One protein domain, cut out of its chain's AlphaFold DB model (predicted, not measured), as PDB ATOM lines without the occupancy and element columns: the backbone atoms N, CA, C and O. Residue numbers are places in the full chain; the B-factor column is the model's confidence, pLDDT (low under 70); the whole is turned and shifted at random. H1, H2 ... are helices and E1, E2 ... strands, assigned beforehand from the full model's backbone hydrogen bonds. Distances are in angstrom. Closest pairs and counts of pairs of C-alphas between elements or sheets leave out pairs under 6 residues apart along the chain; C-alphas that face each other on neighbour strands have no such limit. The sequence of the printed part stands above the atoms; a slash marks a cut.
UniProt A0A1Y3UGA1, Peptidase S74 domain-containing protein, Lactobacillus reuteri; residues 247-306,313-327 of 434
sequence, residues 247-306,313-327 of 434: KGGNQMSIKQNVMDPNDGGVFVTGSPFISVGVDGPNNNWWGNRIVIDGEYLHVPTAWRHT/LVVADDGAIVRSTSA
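This is residues 247 to 306 and 313 to 327 of the 434 residues of the protein "Peptidase S74 domain-containing protein" of Lactobacillus reuteri (UniProt A0A1Y3UGA1). There is little regular structure here: a long loop, residues 247 to 272, leads into two separate two-stranded hairpins, E1 with E2 and the smaller E3 with E4. Between them in the chain, residues 297 to 306 stick out with the short helix H1. The printed part has 75 residues, 22 of them in named elements, ordered E1, E2, H1, E3, E4; the class is mixed, both sheets antiparallel. It is loose, radius of gyration of the C-alphas 15.4 A, spanning 47 by 32 by 24 A.

Look first at residues 256 to 257, paired antiparallel with 267 to 268. Next, E1, residues 273 to 278, and E2, residues 289 to 293, form a hairpin at 165 degrees; N 275 and O 291, 2.8 A apart, are within hydrogen-bond range. H1, residues 300 to 304, is apart from E1; 0 of 1 O i to N i+4 pairs and 1 of 2 O i to N i+3 pairs are within range. E3, residues 313 to 315, and E4, residues 321 to 323, form a hairpin at 140 degrees, with N 314 and O 322 at 2.8 A. Both are apart from E1 and E2.

Find C-alpha 273 at (64.307, 16.892, 88.248); from there E1 runs 12.5 A. E2 runs 12.6 A, and E4 ends at C-alpha 323, (73.369, 0.871, 102.984).

Across the cut, residues 307 to 312, C-alphas 306 and 313 are 15.5 A apart. Residues 255 to 268 have pLDDT under 70.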
ATOM      1  N   LYS A 247      63.783  21.631  88.149       92.75
ATOM      2  CA  LYS A 247      63.410  20.892  86.927       92.75
ATOM      3  C   LYS A 247      64.012  21.542  85.683       92.75
ATOM      4  O   LYS A 247      64.144  22.762  85.636       92.75
ATOM      5  N   GLY A 248      64.311  20.745  84.660       91.31
ATOM      6  CA  GLY A 248      64.750  21.245  83.354       91.31
ATOM      7  C   GLY A 248      65.222  20.124  82.429       91.31
ATOM      8  O   GLY A 248      65.304  18.978  82.845       91.31
ATOM      9  N   GLY A 249      65.552  20.446  81.177       91.50
ATOM     10  CA  GLY A 249      66.040  19.471  80.194       91.50
ATOM     11  C   GLY A 249      64.948  18.824  79.334       91.50
ATOM     12  O   GLY A 249      63.760  19.119  79.470       91.50
ATOM     13  N   ASN A 250      65.382  17.959  78.411       90.75
ATOM     14  CA  ASN A 250      64.502  17.255  77.476       90.75
ATOM     15  C   ASN A 250      63.621  16.215  78.177       90.75
ATOM     16  O   ASN A 250      63.914  15.754  79.279       90.75
ATOM     17  N   GLN A 251      62.547  15.845  77.487       88.44
ATOM     18  CA  GLN A 251      61.623  14.796  77.886       88.44
ATOM     19  C   GLN A 251      62.352  13.446  78.062       88.44
ATOM     20  O   GLN A 251      63.064  13.015  77.154       88.44
ATOM     21  N   MET A 252      62.168  12.772  79.204       86.31
ATOM     22  CA  MET A 252      62.724  11.433  79.455       86.31
ATOM     23  C   MET A 252      62.027  10.362  78.599       86.31
ATOM     24  O   MET A 252      60.824  10.457  78.335       86.31
ATOM     25  N   SER A 253      62.758   9.315  78.201       81.62
ATOM     26  CA  SER A 253      62.219   8.185  77.424       81.62
ATOM     27  C   SER A 253      61.351   7.235  78.253       81.62
ATOM     28  O   SER A 253      60.481   6.551  77.703       81.62
ATOM     29  N   ILE A 254      61.554   7.206  79.574       70.38
ATOM     30  CA  ILE A 254      60.778   6.381  80.499       70.38
ATOM     31  C   ILE A 254      59.390   7.003  80.669       70.38
ATOM     32  O   ILE A 254      59.232   8.121  81.157       70.38
ATOM     33  N   LYS A 255      58.373   6.253  80.251       68.44
ATOM     34  CA  LYS A 255      56.963   6.604  80.393       68.44
ATOM     35  C   LYS A 255      56.475   6.202  81.785       68.44
ATOM     36  O   LYS A 255      56.461   5.011  82.089       68.44
ATOM     37  N   GLN A 256      56.052   7.161  82.607       62.41
ATOM     38  CA  GLN A 256      55.338   6.865  83.849       62.41
ATOM     39  C   GLN A 256      53.859   6.657  83.535       62.41
ATOM     40  O   GLN A 256      53.259   7.417  82.773       62.41
ATOM     41  N   ASN A 257      53.271   5.609  84.108       58.62
ATOM     42  CA  ASN A 257      51.830   5.417  84.057       58.62
ATOM     43  C   ASN A 257      51.189   6.272  85.155       58.62
ATOM     44  O   ASN A 257      51.556   6.139  86.320       58.62
ATOM     45  N   VAL A 258      50.287   7.180  84.781       58.97
ATOM     46  CA  VAL A 258      49.766   8.222  85.686       58.97
ATOM     47  C   VAL A 258      48.271   8.034  85.978       58.97
ATOM     48  O   VAL A 258      47.666   8.851  86.666       58.97
ATOM     49  N   MET A 259      47.668   6.943  85.489       53.78
ATOM     50  CA  MET A 259      46.295   6.528  85.803       53.78
ATOM     51  C   MET A 259      46.199   5.003  85.981       53.78
ATOM     52  O   MET A 259      47.152   4.289  85.671       53.78
ATOM     53  N   ASP A 260      45.068   4.535  86.531       53.88
ATOM     54  CA  ASP A 260      44.778   3.132  86.875       53.88
ATOM     55  C   ASP A 260      45.351   2.154  85.826       53.88
ATOM     56  O   ASP A 260      45.046   2.288  84.634       53.88
ATOM     57  N   PRO A 261      46.185   1.175  86.234       52.56
ATOM     58  CA  PRO A 261      46.794   0.209  85.321       52.56
ATOM     59  C   PRO A 261      45.784  -0.597  84.485       52.56
ATOM     60  O   PRO A 261      46.189  -1.209  83.498       52.56
ATOM     61  N   ASN A 262      44.492  -0.576  84.827       59.59
ATOM     62  CA  ASN A 262      43.438  -1.294  84.111       59.59
ATOM     63  C   ASN A 262      42.709  -0.479  83.025       59.59
ATOM     64  O   ASN A 262      41.966  -1.077  82.252       59.59
ATOM     65  N   ASP A 263      42.918   0.841  82.922       56.25
ATOM     66  CA  ASP A 263      42.148   1.717  82.010       56.25
ATOM     67  C   ASP A 263      42.974   2.250  80.824       56.25
ATOM     68  O   ASP A 263      42.813   3.372  80.347       56.25
ATOM     69  N   GLY A 264      43.944   1.461  80.354       56.47
ATOM     70  CA  GLY A 264      44.740   1.813  79.172       56.47
ATOM     71  C   GLY A 264      45.756   2.948  79.371       56.47
ATOM     72  O   GLY A 264      46.335   3.380  78.380       56.47
ATOM     73  N   GLY A 265      45.989   3.382  80.620       52.81
ATOM     74  CA  GLY A 265      47.126   4.179  81.108       52.81
ATOM     75  C   GLY A 265      47.557   5.374  80.248       52.81
ATOM     76  O   GLY A 265      48.236   5.221  79.232       52.81
ATOM     77  N   VAL A 266      47.286   6.603  80.700       52.34
ATOM     78  CA  VAL A 266      47.946   7.783  80.118       52.34
ATOM     79  C   VAL A 266      49.413   7.757  80.539       52.34
ATOM     80  O   VAL A 266      49.772   8.056  81.678       52.34
ATOM     81  N   PHE A 267      50.265   7.379  79.593       61.06
ATOM     82  CA  PHE A 267      51.707   7.389  79.750       61.06
ATOM     83  C   PHE A 267      52.237   8.804  79.565       61.06
ATOM     84  O   PHE A 267      52.434   9.265  78.436       61.06
ATOM     85  N   VAL A 268      52.472   9.489  80.677       63.50
ATOM     86  CA  VAL A 268      53.076  10.817  80.672       63.50
ATOM     87  C   VAL A 268      54.563  10.663  80.968       63.50
ATOM     88  O   VAL A 268      55.000   9.747  81.664       63.50
ATOM     89  N   THR A 269      55.374  11.539  80.394       70.31
ATOM     90  CA  THR A 269      56.810  11.560  80.667       70.31
ATOM     91  C   THR A 269      57.205  12.989  81.006       70.31
ATOM     92  O   THR A 269      56.613  13.943  80.495       70.31
ATOM     93  N   GLY A 270      58.140  13.129  81.942       81.50
ATOM     94  CA  GLY A 270      58.593  14.415  82.457       81.50
ATOM     95  C   GLY A 270      60.013  14.747  82.016       81.50
ATOM     96  O   GLY A 270      60.745  13.896  81.512       81.50
ATOM     97  N   SER A 271      60.410  15.998  82.233       90.06
ATOM     98  CA  SER A 271      61.822  16.388  82.261       90.06
ATOM     99  C   SER A 271      62.481  15.883  83.552       90.06
ATOM    100  O   SER A 271      61.780  15.743  84.559       90.06
ATOM    101  N   PRO A 272      63.806  15.658  83.566       92.50
ATOM    102  CA  PRO A 272      64.515  15.300  84.788       92.50
ATOM    103  C   PRO A 272      64.395  16.396  85.855       92.50
ATOM    104  O   PRO A 272      64.241  17.591  85.555       92.50
ATOM    105  N   PHE A 273      64.457  15.985  87.119       92.81
ATOM    106  CA  PHE A 273      64.307  16.892  88.248       92.81
ATOM    107  C   PHE A 273      65.007  16.411  89.521       92.81
ATOM    108  O   PHE A 273      65.333  15.241  89.699       92.81
ATOM    109  N   ILE A 274      65.178  17.354  90.444       95.38
ATOM    110  CA  ILE A 274      65.492  17.106  91.848       95.38
ATOM    111  C   ILE A 274      64.347  17.692  92.671       95.38
ATOM    112  O   ILE A 274      64.010  18.864  92.496       95.38
ATOM    113  N   SER A 275      63.744  16.908  93.559       94.62
ATOM    114  CA  SER A 275      62.781  17.400  94.542       94.62
ATOM    115  C   SER A 275      63.333  17.220  95.954       94.62
ATOM    116  O   SER A 275      63.937  16.200  96.278       94.62
ATOM    117  N   VAL A 276      63.183  18.243  96.791       94.38
ATOM    118  CA  VAL A 276      63.631  18.272  98.191       94.38
ATOM    119  C   VAL A 276      62.410  18.511  99.063       94.38
ATOM    120  O   VAL A 276      61.678  19.458  98.802       94.38
ATOM    121  N   GLY A 277      62.205  17.705 100.105       93.62
ATOM    122  CA  GLY A 277      61.056  17.850 101.007       93.62
ATOM    123  C   GLY A 277      59.792  17.140 100.514       93.62
ATOM    124  O   GLY A 277      58.683  17.592 100.785       93.62
ATOM    125  N   VAL A 278      59.957  16.035  99.778       93.44
ATOM    126  CA  VAL A 278      58.860  15.158  99.329       93.44
ATOM    127  C   VAL A 278      58.787  13.879 100.165       93.44
ATOM    128  O   VAL A 278      59.738  13.544 100.871       93.44
ATOM    129  N   ASP A 279      57.659  13.171 100.153       91.69
ATOM    130  CA  ASP A 279      57.430  11.975 100.987       91.69
ATOM    131  C   ASP A 279      57.956  10.663 100.376       91.69
ATOM    132  O   ASP A 279      58.095   9.660 101.079       91.69
ATOM    133  N   GLY A 280      58.301  10.676  99.087       87.75
ATOM    134  CA  GLY A 280      58.637   9.488  98.312       87.75
ATOM    135  C   GLY A 280      58.811   9.777  96.818       87.75
ATOM    136  O   GLY A 280      58.697  10.930  96.396       87.75
ATOM    137  N   PRO A 281      59.057   8.736  95.998       83.56
ATOM    138  CA  PRO A 281      59.246   8.864  94.547       83.56
ATOM    139  C   PRO A 281      58.010   9.417  93.817       83.56
ATOM    140  O   PRO A 281      58.133   9.989  92.738       83.56
ATOM    141  N   ASN A 282      56.828   9.318  94.434       82.88
ATOM    142  CA  ASN A 282      55.579   9.892  93.924       82.88
ATOM    143  C   ASN A 282      55.504  11.421  94.069       82.88
ATOM    144  O   ASN A 282      54.549  12.029  93.591       82.88
ATOM    145  N   ASN A 283      56.511  12.052  94.688       83.00
ATOM    146  CA  ASN A 283      56.636  13.501  94.814       83.00
ATOM    147  C   ASN A 283      55.491  14.194  95.578       83.00
ATOM    148  O   ASN A 283      55.226  15.371  95.306       83.00
ATOM    149  N   ASN A 284      54.825  13.537  96.541       88.38
ATOM    150  CA  ASN A 284      53.885  14.286  97.375       88.38
ATOM    151  C   ASN A 284      54.664  15.250  98.269       88.38
ATOM    152  O   ASN A 284      55.771  14.964  98.731       88.38
ATOM    153  N   TRP A 285      54.075  16.419  98.483       90.19
ATOM    154  CA  TRP A 285      54.691  17.506  99.232       90.19
ATOM    155  C   TRP A 285      54.715  17.187 100.734       90.19
ATOM    156  O   TRP A 285      54.081  16.233 101.183       90.19
ATOM    157  N   TRP A 286      55.417  18.008 101.519       89.50
ATOM    158  CA  TRP A 286      55.500  17.882 102.987       89.50
ATOM    159  C   TRP A 286      56.219  16.650 103.524       89.50
ATOM    160  O   TRP A 286      55.989  16.226 104.658       89.50
ATOM    161  N   GLY A 287      57.118  16.080 102.736       92.50
ATOM    162  CA  GLY A 287      57.943  14.988 103.213       92.50
ATOM    163  C   GLY A 287      59.340  15.419 103.625       92.50
ATOM    164  O   GLY A 287      59.687  16.593 103.736       92.50
ATOM    165  N   ASN A 288      60.163  14.415 103.873       92.00
ATOM    166  CA  ASN A 288      61.518  14.555 104.393       92.00
ATOM    167  C   ASN A 288      62.562  13.871 103.498       92.00
ATOM    168  O   ASN A 288      63.688  13.634 103.932       92.00
ATOM    169  N   ARG A 289      62.189  13.535 102.259       93.75
ATOM    170  CA  ARG A 289      63.047  12.862 101.286       93.75
ATOM    171  C   ARG A 289      63.513  13.821 100.199       93.75
ATOM    172  O   ARG A 289      62.913  14.868  99.946       93.75
ATOM    173  N   ILE A 290      64.608  13.422  99.563       94.94
ATOM    174  CA  ILE A 290      65.118  14.025  98.335       94.94
ATOM    175  C   ILE A 290      64.977  12.977  97.239       94.94
ATOM    176  O   ILE A 290      65.480  11.864  97.397       94.94
ATOM    177  N   VAL A 291      64.309  13.333  96.147       93.12
ATOM    178  CA  VAL A 291      64.204  12.491  94.953       93.12
ATOM    179  C   VAL A 291      65.024  13.132  93.847       93.12
ATOM    180  O   VAL A 291      64.927  14.332  93.596       93.12
ATOM    181  N   ILE A 292      65.855  12.323  93.200       93.19
ATOM    182  CA  ILE A 292      66.617  12.704  92.014       93.19
ATOM    183  C   ILE A 292      66.141  11.770  90.911       93.19
ATOM    184  O   ILE A 292      66.393  10.570  90.995       93.19
ATOM    185  N   ASP A 293      65.447  12.319  89.921       88.88
ATOM    186  CA  ASP A 293      64.851  11.544  88.838       88.88
ATOM    187  C   ASP A 293      65.390  12.008  87.483       88.88
ATOM    188  O   ASP A 293      65.443  13.201  87.164       88.88
ATOM    189  N   GLY A 294      65.848  11.038  86.705       89.38
ATOM    190  CA  GLY A 294      66.569  11.222  85.458       89.38
ATOM    191  C   GLY A 294      67.033   9.880  84.904       89.38
ATOM    192  O   GLY A 294      67.256   8.933  85.653       89.38
ATOM    193  N   GLU A 295      67.234   9.796  83.586       85.88
ATOM    194  CA  GLU A 295      67.675   8.546  82.944       85.88
ATOM    195  C   GLU A 295      69.037   8.059  83.456       85.88
ATOM    196  O   GLU A 295      69.285   6.856  83.549       85.88
ATOM    197  N   TYR A 296      69.923   9.001  83.796       87.88
ATOM    198  CA  TYR A 296      71.254   8.729  84.320       87.88
ATOM    199  C   TYR A 296      71.649   9.767  85.372       87.88
ATOM    200  O   TYR A 296      71.573  10.972  85.129       87.88
ATOM    201  N   LEU A 297      72.178   9.302  86.508       89.88
ATOM    202  CA  LEU A 297      72.904  10.138  87.465       89.88
ATOM    203  C   LEU A 297      74.411  10.002  87.216       89.88
ATOM    204  O   LEU A 297      75.038   9.014  87.600       89.88
ATOM    205  N   HIS A 298      75.014  11.003  86.577       91.12
ATOM    206  CA  HIS A 298      76.461  11.041  86.378       91.12
ATOM    207  C   HIS A 298      77.163  11.786  87.516       91.12
ATOM    208  O   HIS A 298      76.941  12.976  87.721       91.12
ATOM    209  N   VAL A 299      78.103  11.111  88.186       91.81
ATOM    210  CA  VAL A 299      79.044  11.727  89.138       91.81
ATOM    211  C   VAL A 299      80.481  11.467  88.659       91.81
ATOM    212  O   VAL A 299      81.148  10.554  89.152       91.81
ATOM    213  N   PRO A 300      80.994  12.221  87.663       90.50
ATOM    214  CA  PRO A 300      82.284  11.925  87.026       90.50
ATOM    215  C   PRO A 300      83.470  11.932  87.995       90.50
ATOM    216  O   PRO A 300      84.457  11.229  87.792       90.50
ATOM    217  N   THR A 301      83.388  12.726  89.060       87.44
ATOM    218  CA  THR A 301      84.414  12.780  90.105       87.44
ATOM    219  C   THR A 301      84.397  11.550  91.007       87.44
ATOM    220  O   THR A 301      85.468  11.159  91.460       87.44
ATOM    221  N   ALA A 302      83.249  10.899  91.228       87.19
ATOM    222  CA  ALA A 302      83.187   9.642  91.978       87.19
ATOM    223  C   ALA A 302      83.946   8.526  91.246       87.19
ATOM    224  O   ALA A 302      84.669   7.765  91.874       87.19
ATOM    225  N   TRP A 303      83.879   8.492  89.910       83.81
ATOM    226  CA  TRP A 303      84.681   7.572  89.093       83.81
ATOM    227  C   TRP A 303      86.197   7.786  89.251       83.81
ATOM    228  O   TRP A 303      86.972   6.836  89.193       83.81
ATOM    229  N   ARG A 304      86.635   9.035  89.461       90.94
ATOM    230  CA  ARG A 304      88.060   9.392  89.594       90.94
ATOM    231  C   ARG A 304      88.636   9.124  90.989       90.94
ATOM    232  O   ARG A 304      89.853   9.156  91.135       90.94
ATOM    233  N   HIS A 305      87.800   8.875  91.995       88.31
ATOM    234  CA  HIS A 305      88.239   8.621  93.366       88.31
ATOM    235  C   HIS A 305      87.957   7.171  93.753       88.31
ATOM    236  O   HIS A 305      86.819   6.783  94.000       88.31
ATOM    237  N   THR A 306      89.013   6.366  93.830       85.56
ATOM    238  CA  THR A 306      88.914   4.958  94.222       85.56
ATOM    239  C   THR A 306      89.082   4.784  95.727       85.56
ATOM    240  O   THR A 306      89.878   5.478  96.358       85.56
ATOM    241  N   LEU A 313      76.017  -0.368  98.785       86.88
ATOM    242  CA  LEU A 313      74.738   0.296  98.509       86.88
ATOM    243  C   LEU A 313      73.768  -0.674  97.830       86.88
ATOM    244  O   LEU A 313      74.178  -1.478  96.999       86.88
ATOM    245  N   VAL A 314      72.495  -0.586  98.201       84.94
ATOM    246  CA  VAL A 314      71.368  -1.308  97.603       84.94
ATOM    247  C   VAL A 314      70.295  -0.277  97.268       84.94
ATOM    248  O   VAL A 314      70.134   0.700  97.998       84.94
ATOM    249  N   VAL A 315      69.583  -0.485  96.166       86.62
ATOM    250  CA  VAL A 315      68.398   0.301  95.808       86.62
ATOM    251  C   VAL A 315      67.179  -0.469  96.308       86.62
ATOM    252  O   VAL A 315      67.026  -1.638  95.965       86.62
ATOM    253  N   ALA A 316      66.381   0.146  97.179       84.50
ATOM    254  CA  ALA A 316      65.121  -0.421  97.656       84.50
ATOM    255  C   ALA A 316      64.026  -0.317  96.580       84.50
ATOM    256  O   ALA A 316      64.178   0.423  95.609       84.50
ATOM    257  N   ASP A 317      62.903  -1.010  96.780       79.06
ATOM    258  CA  ASP A 317      61.810  -1.079  95.794       79.06
ATOM    259  C   ASP A 317      61.180   0.288  95.472       79.06
ATOM    260  O   ASP A 317      60.618   0.481  94.398       79.06
ATOM    261  N   ASP A 318      61.286   1.257  96.385       78.94
ATOM    262  CA  ASP A 318      60.829   2.641  96.196       78.94
ATOM    263  C   ASP A 318      61.908   3.567  95.594       78.94
ATOM    264  O   ASP A 318      61.738   4.788  95.559       78.94
ATOM    265  N   GLY A 319      63.035   3.005  95.147       84.56
ATOM    266  CA  GLY A 319      64.167   3.730  94.570       84.56
ATOM    267  C   GLY A 319      65.136   4.328  95.595       84.56
ATOM    268  O   GLY A 319      66.130   4.946  95.205       84.56
ATOM    269  N   ALA A 320      64.904   4.154  96.902       86.12
ATOM    270  CA  ALA A 320      65.797   4.692  97.922       86.12
ATOM    271  C   ALA A 320      67.165   3.992  97.911       86.12
ATOM    272  O   ALA A 320      67.268   2.766  97.933       86.12
ATOM    273  N   ILE A 321      68.240   4.780  97.962       89.56
ATOM    274  CA  ILE A 321      69.596   4.256  98.136       89.56
ATOM    275  C   ILE A 321      69.825   3.988  99.624       89.56
ATOM    276  O   ILE A 321      69.900   4.912 100.436       89.56
ATOM    277  N   VAL A 322      69.976   2.717  99.985       86.94
ATOM    278  CA  VAL A 322      70.198   2.267 101.361       86.94
ATOM    279  C   VAL A 322      71.526   1.531 101.496       86.94
ATOM    280  O   VAL A 322      72.057   0.950 100.551       86.94
ATOM    281  N   ARG A 323      72.103   1.555 102.700       87.75
ATOM    282  CA  ARG A 323      73.369   0.871 102.984       87.75
ATOM    283  C   ARG A 323      73.124  -0.585 103.378       87.75
ATOM    284  O   ARG A 323      72.449  -0.846 104.372       87.75
ATOM    285  N   SER A 324      73.772  -1.518 102.688       85.94
ATOM    286  CA  SER A 324      73.852  -2.924 103.085       85.94
ATOM    287  C   SER A 324      74.815  -3.105 104.262       85.94
ATOM    288  O   SER A 324      75.917  -2.549 104.286       85.94
ATOM    289  N   THR A 325      74.402  -3.860 105.284       84.50
ATOM    290  CA  THR A 325      75.213  -4.085 106.489       84.50
ATOM    291  C   THR A 325      75.101  -5.526 106.970       84.50
ATOM    292  O   THR A 325      74.026  -6.125 106.931       84.50
ATOM    293  N   SER A 326      76.203  -6.075 107.490       85.06
ATOM    294  CA  SER A 326      76.204  -7.419 108.080       85.06
ATOM    295  C   SER A 326      76.318  -7.442 109.612       85.06
ATOM    296  O   SER A 326      76.302  -8.517 110.211       85.06
ATOM    297  N   ALA A 327      76.410  -6.277 110.261       87.88
ATOM    298  CA  ALA A 327      76.656  -6.194 111.699       87.88
ATOM    299  C   ALA A 327      75.448  -6.681 112.515       87.88
ATOM    300  O   ALA A 327      74.313  -6.290 112.245       87.88
TER     301      ALA A 327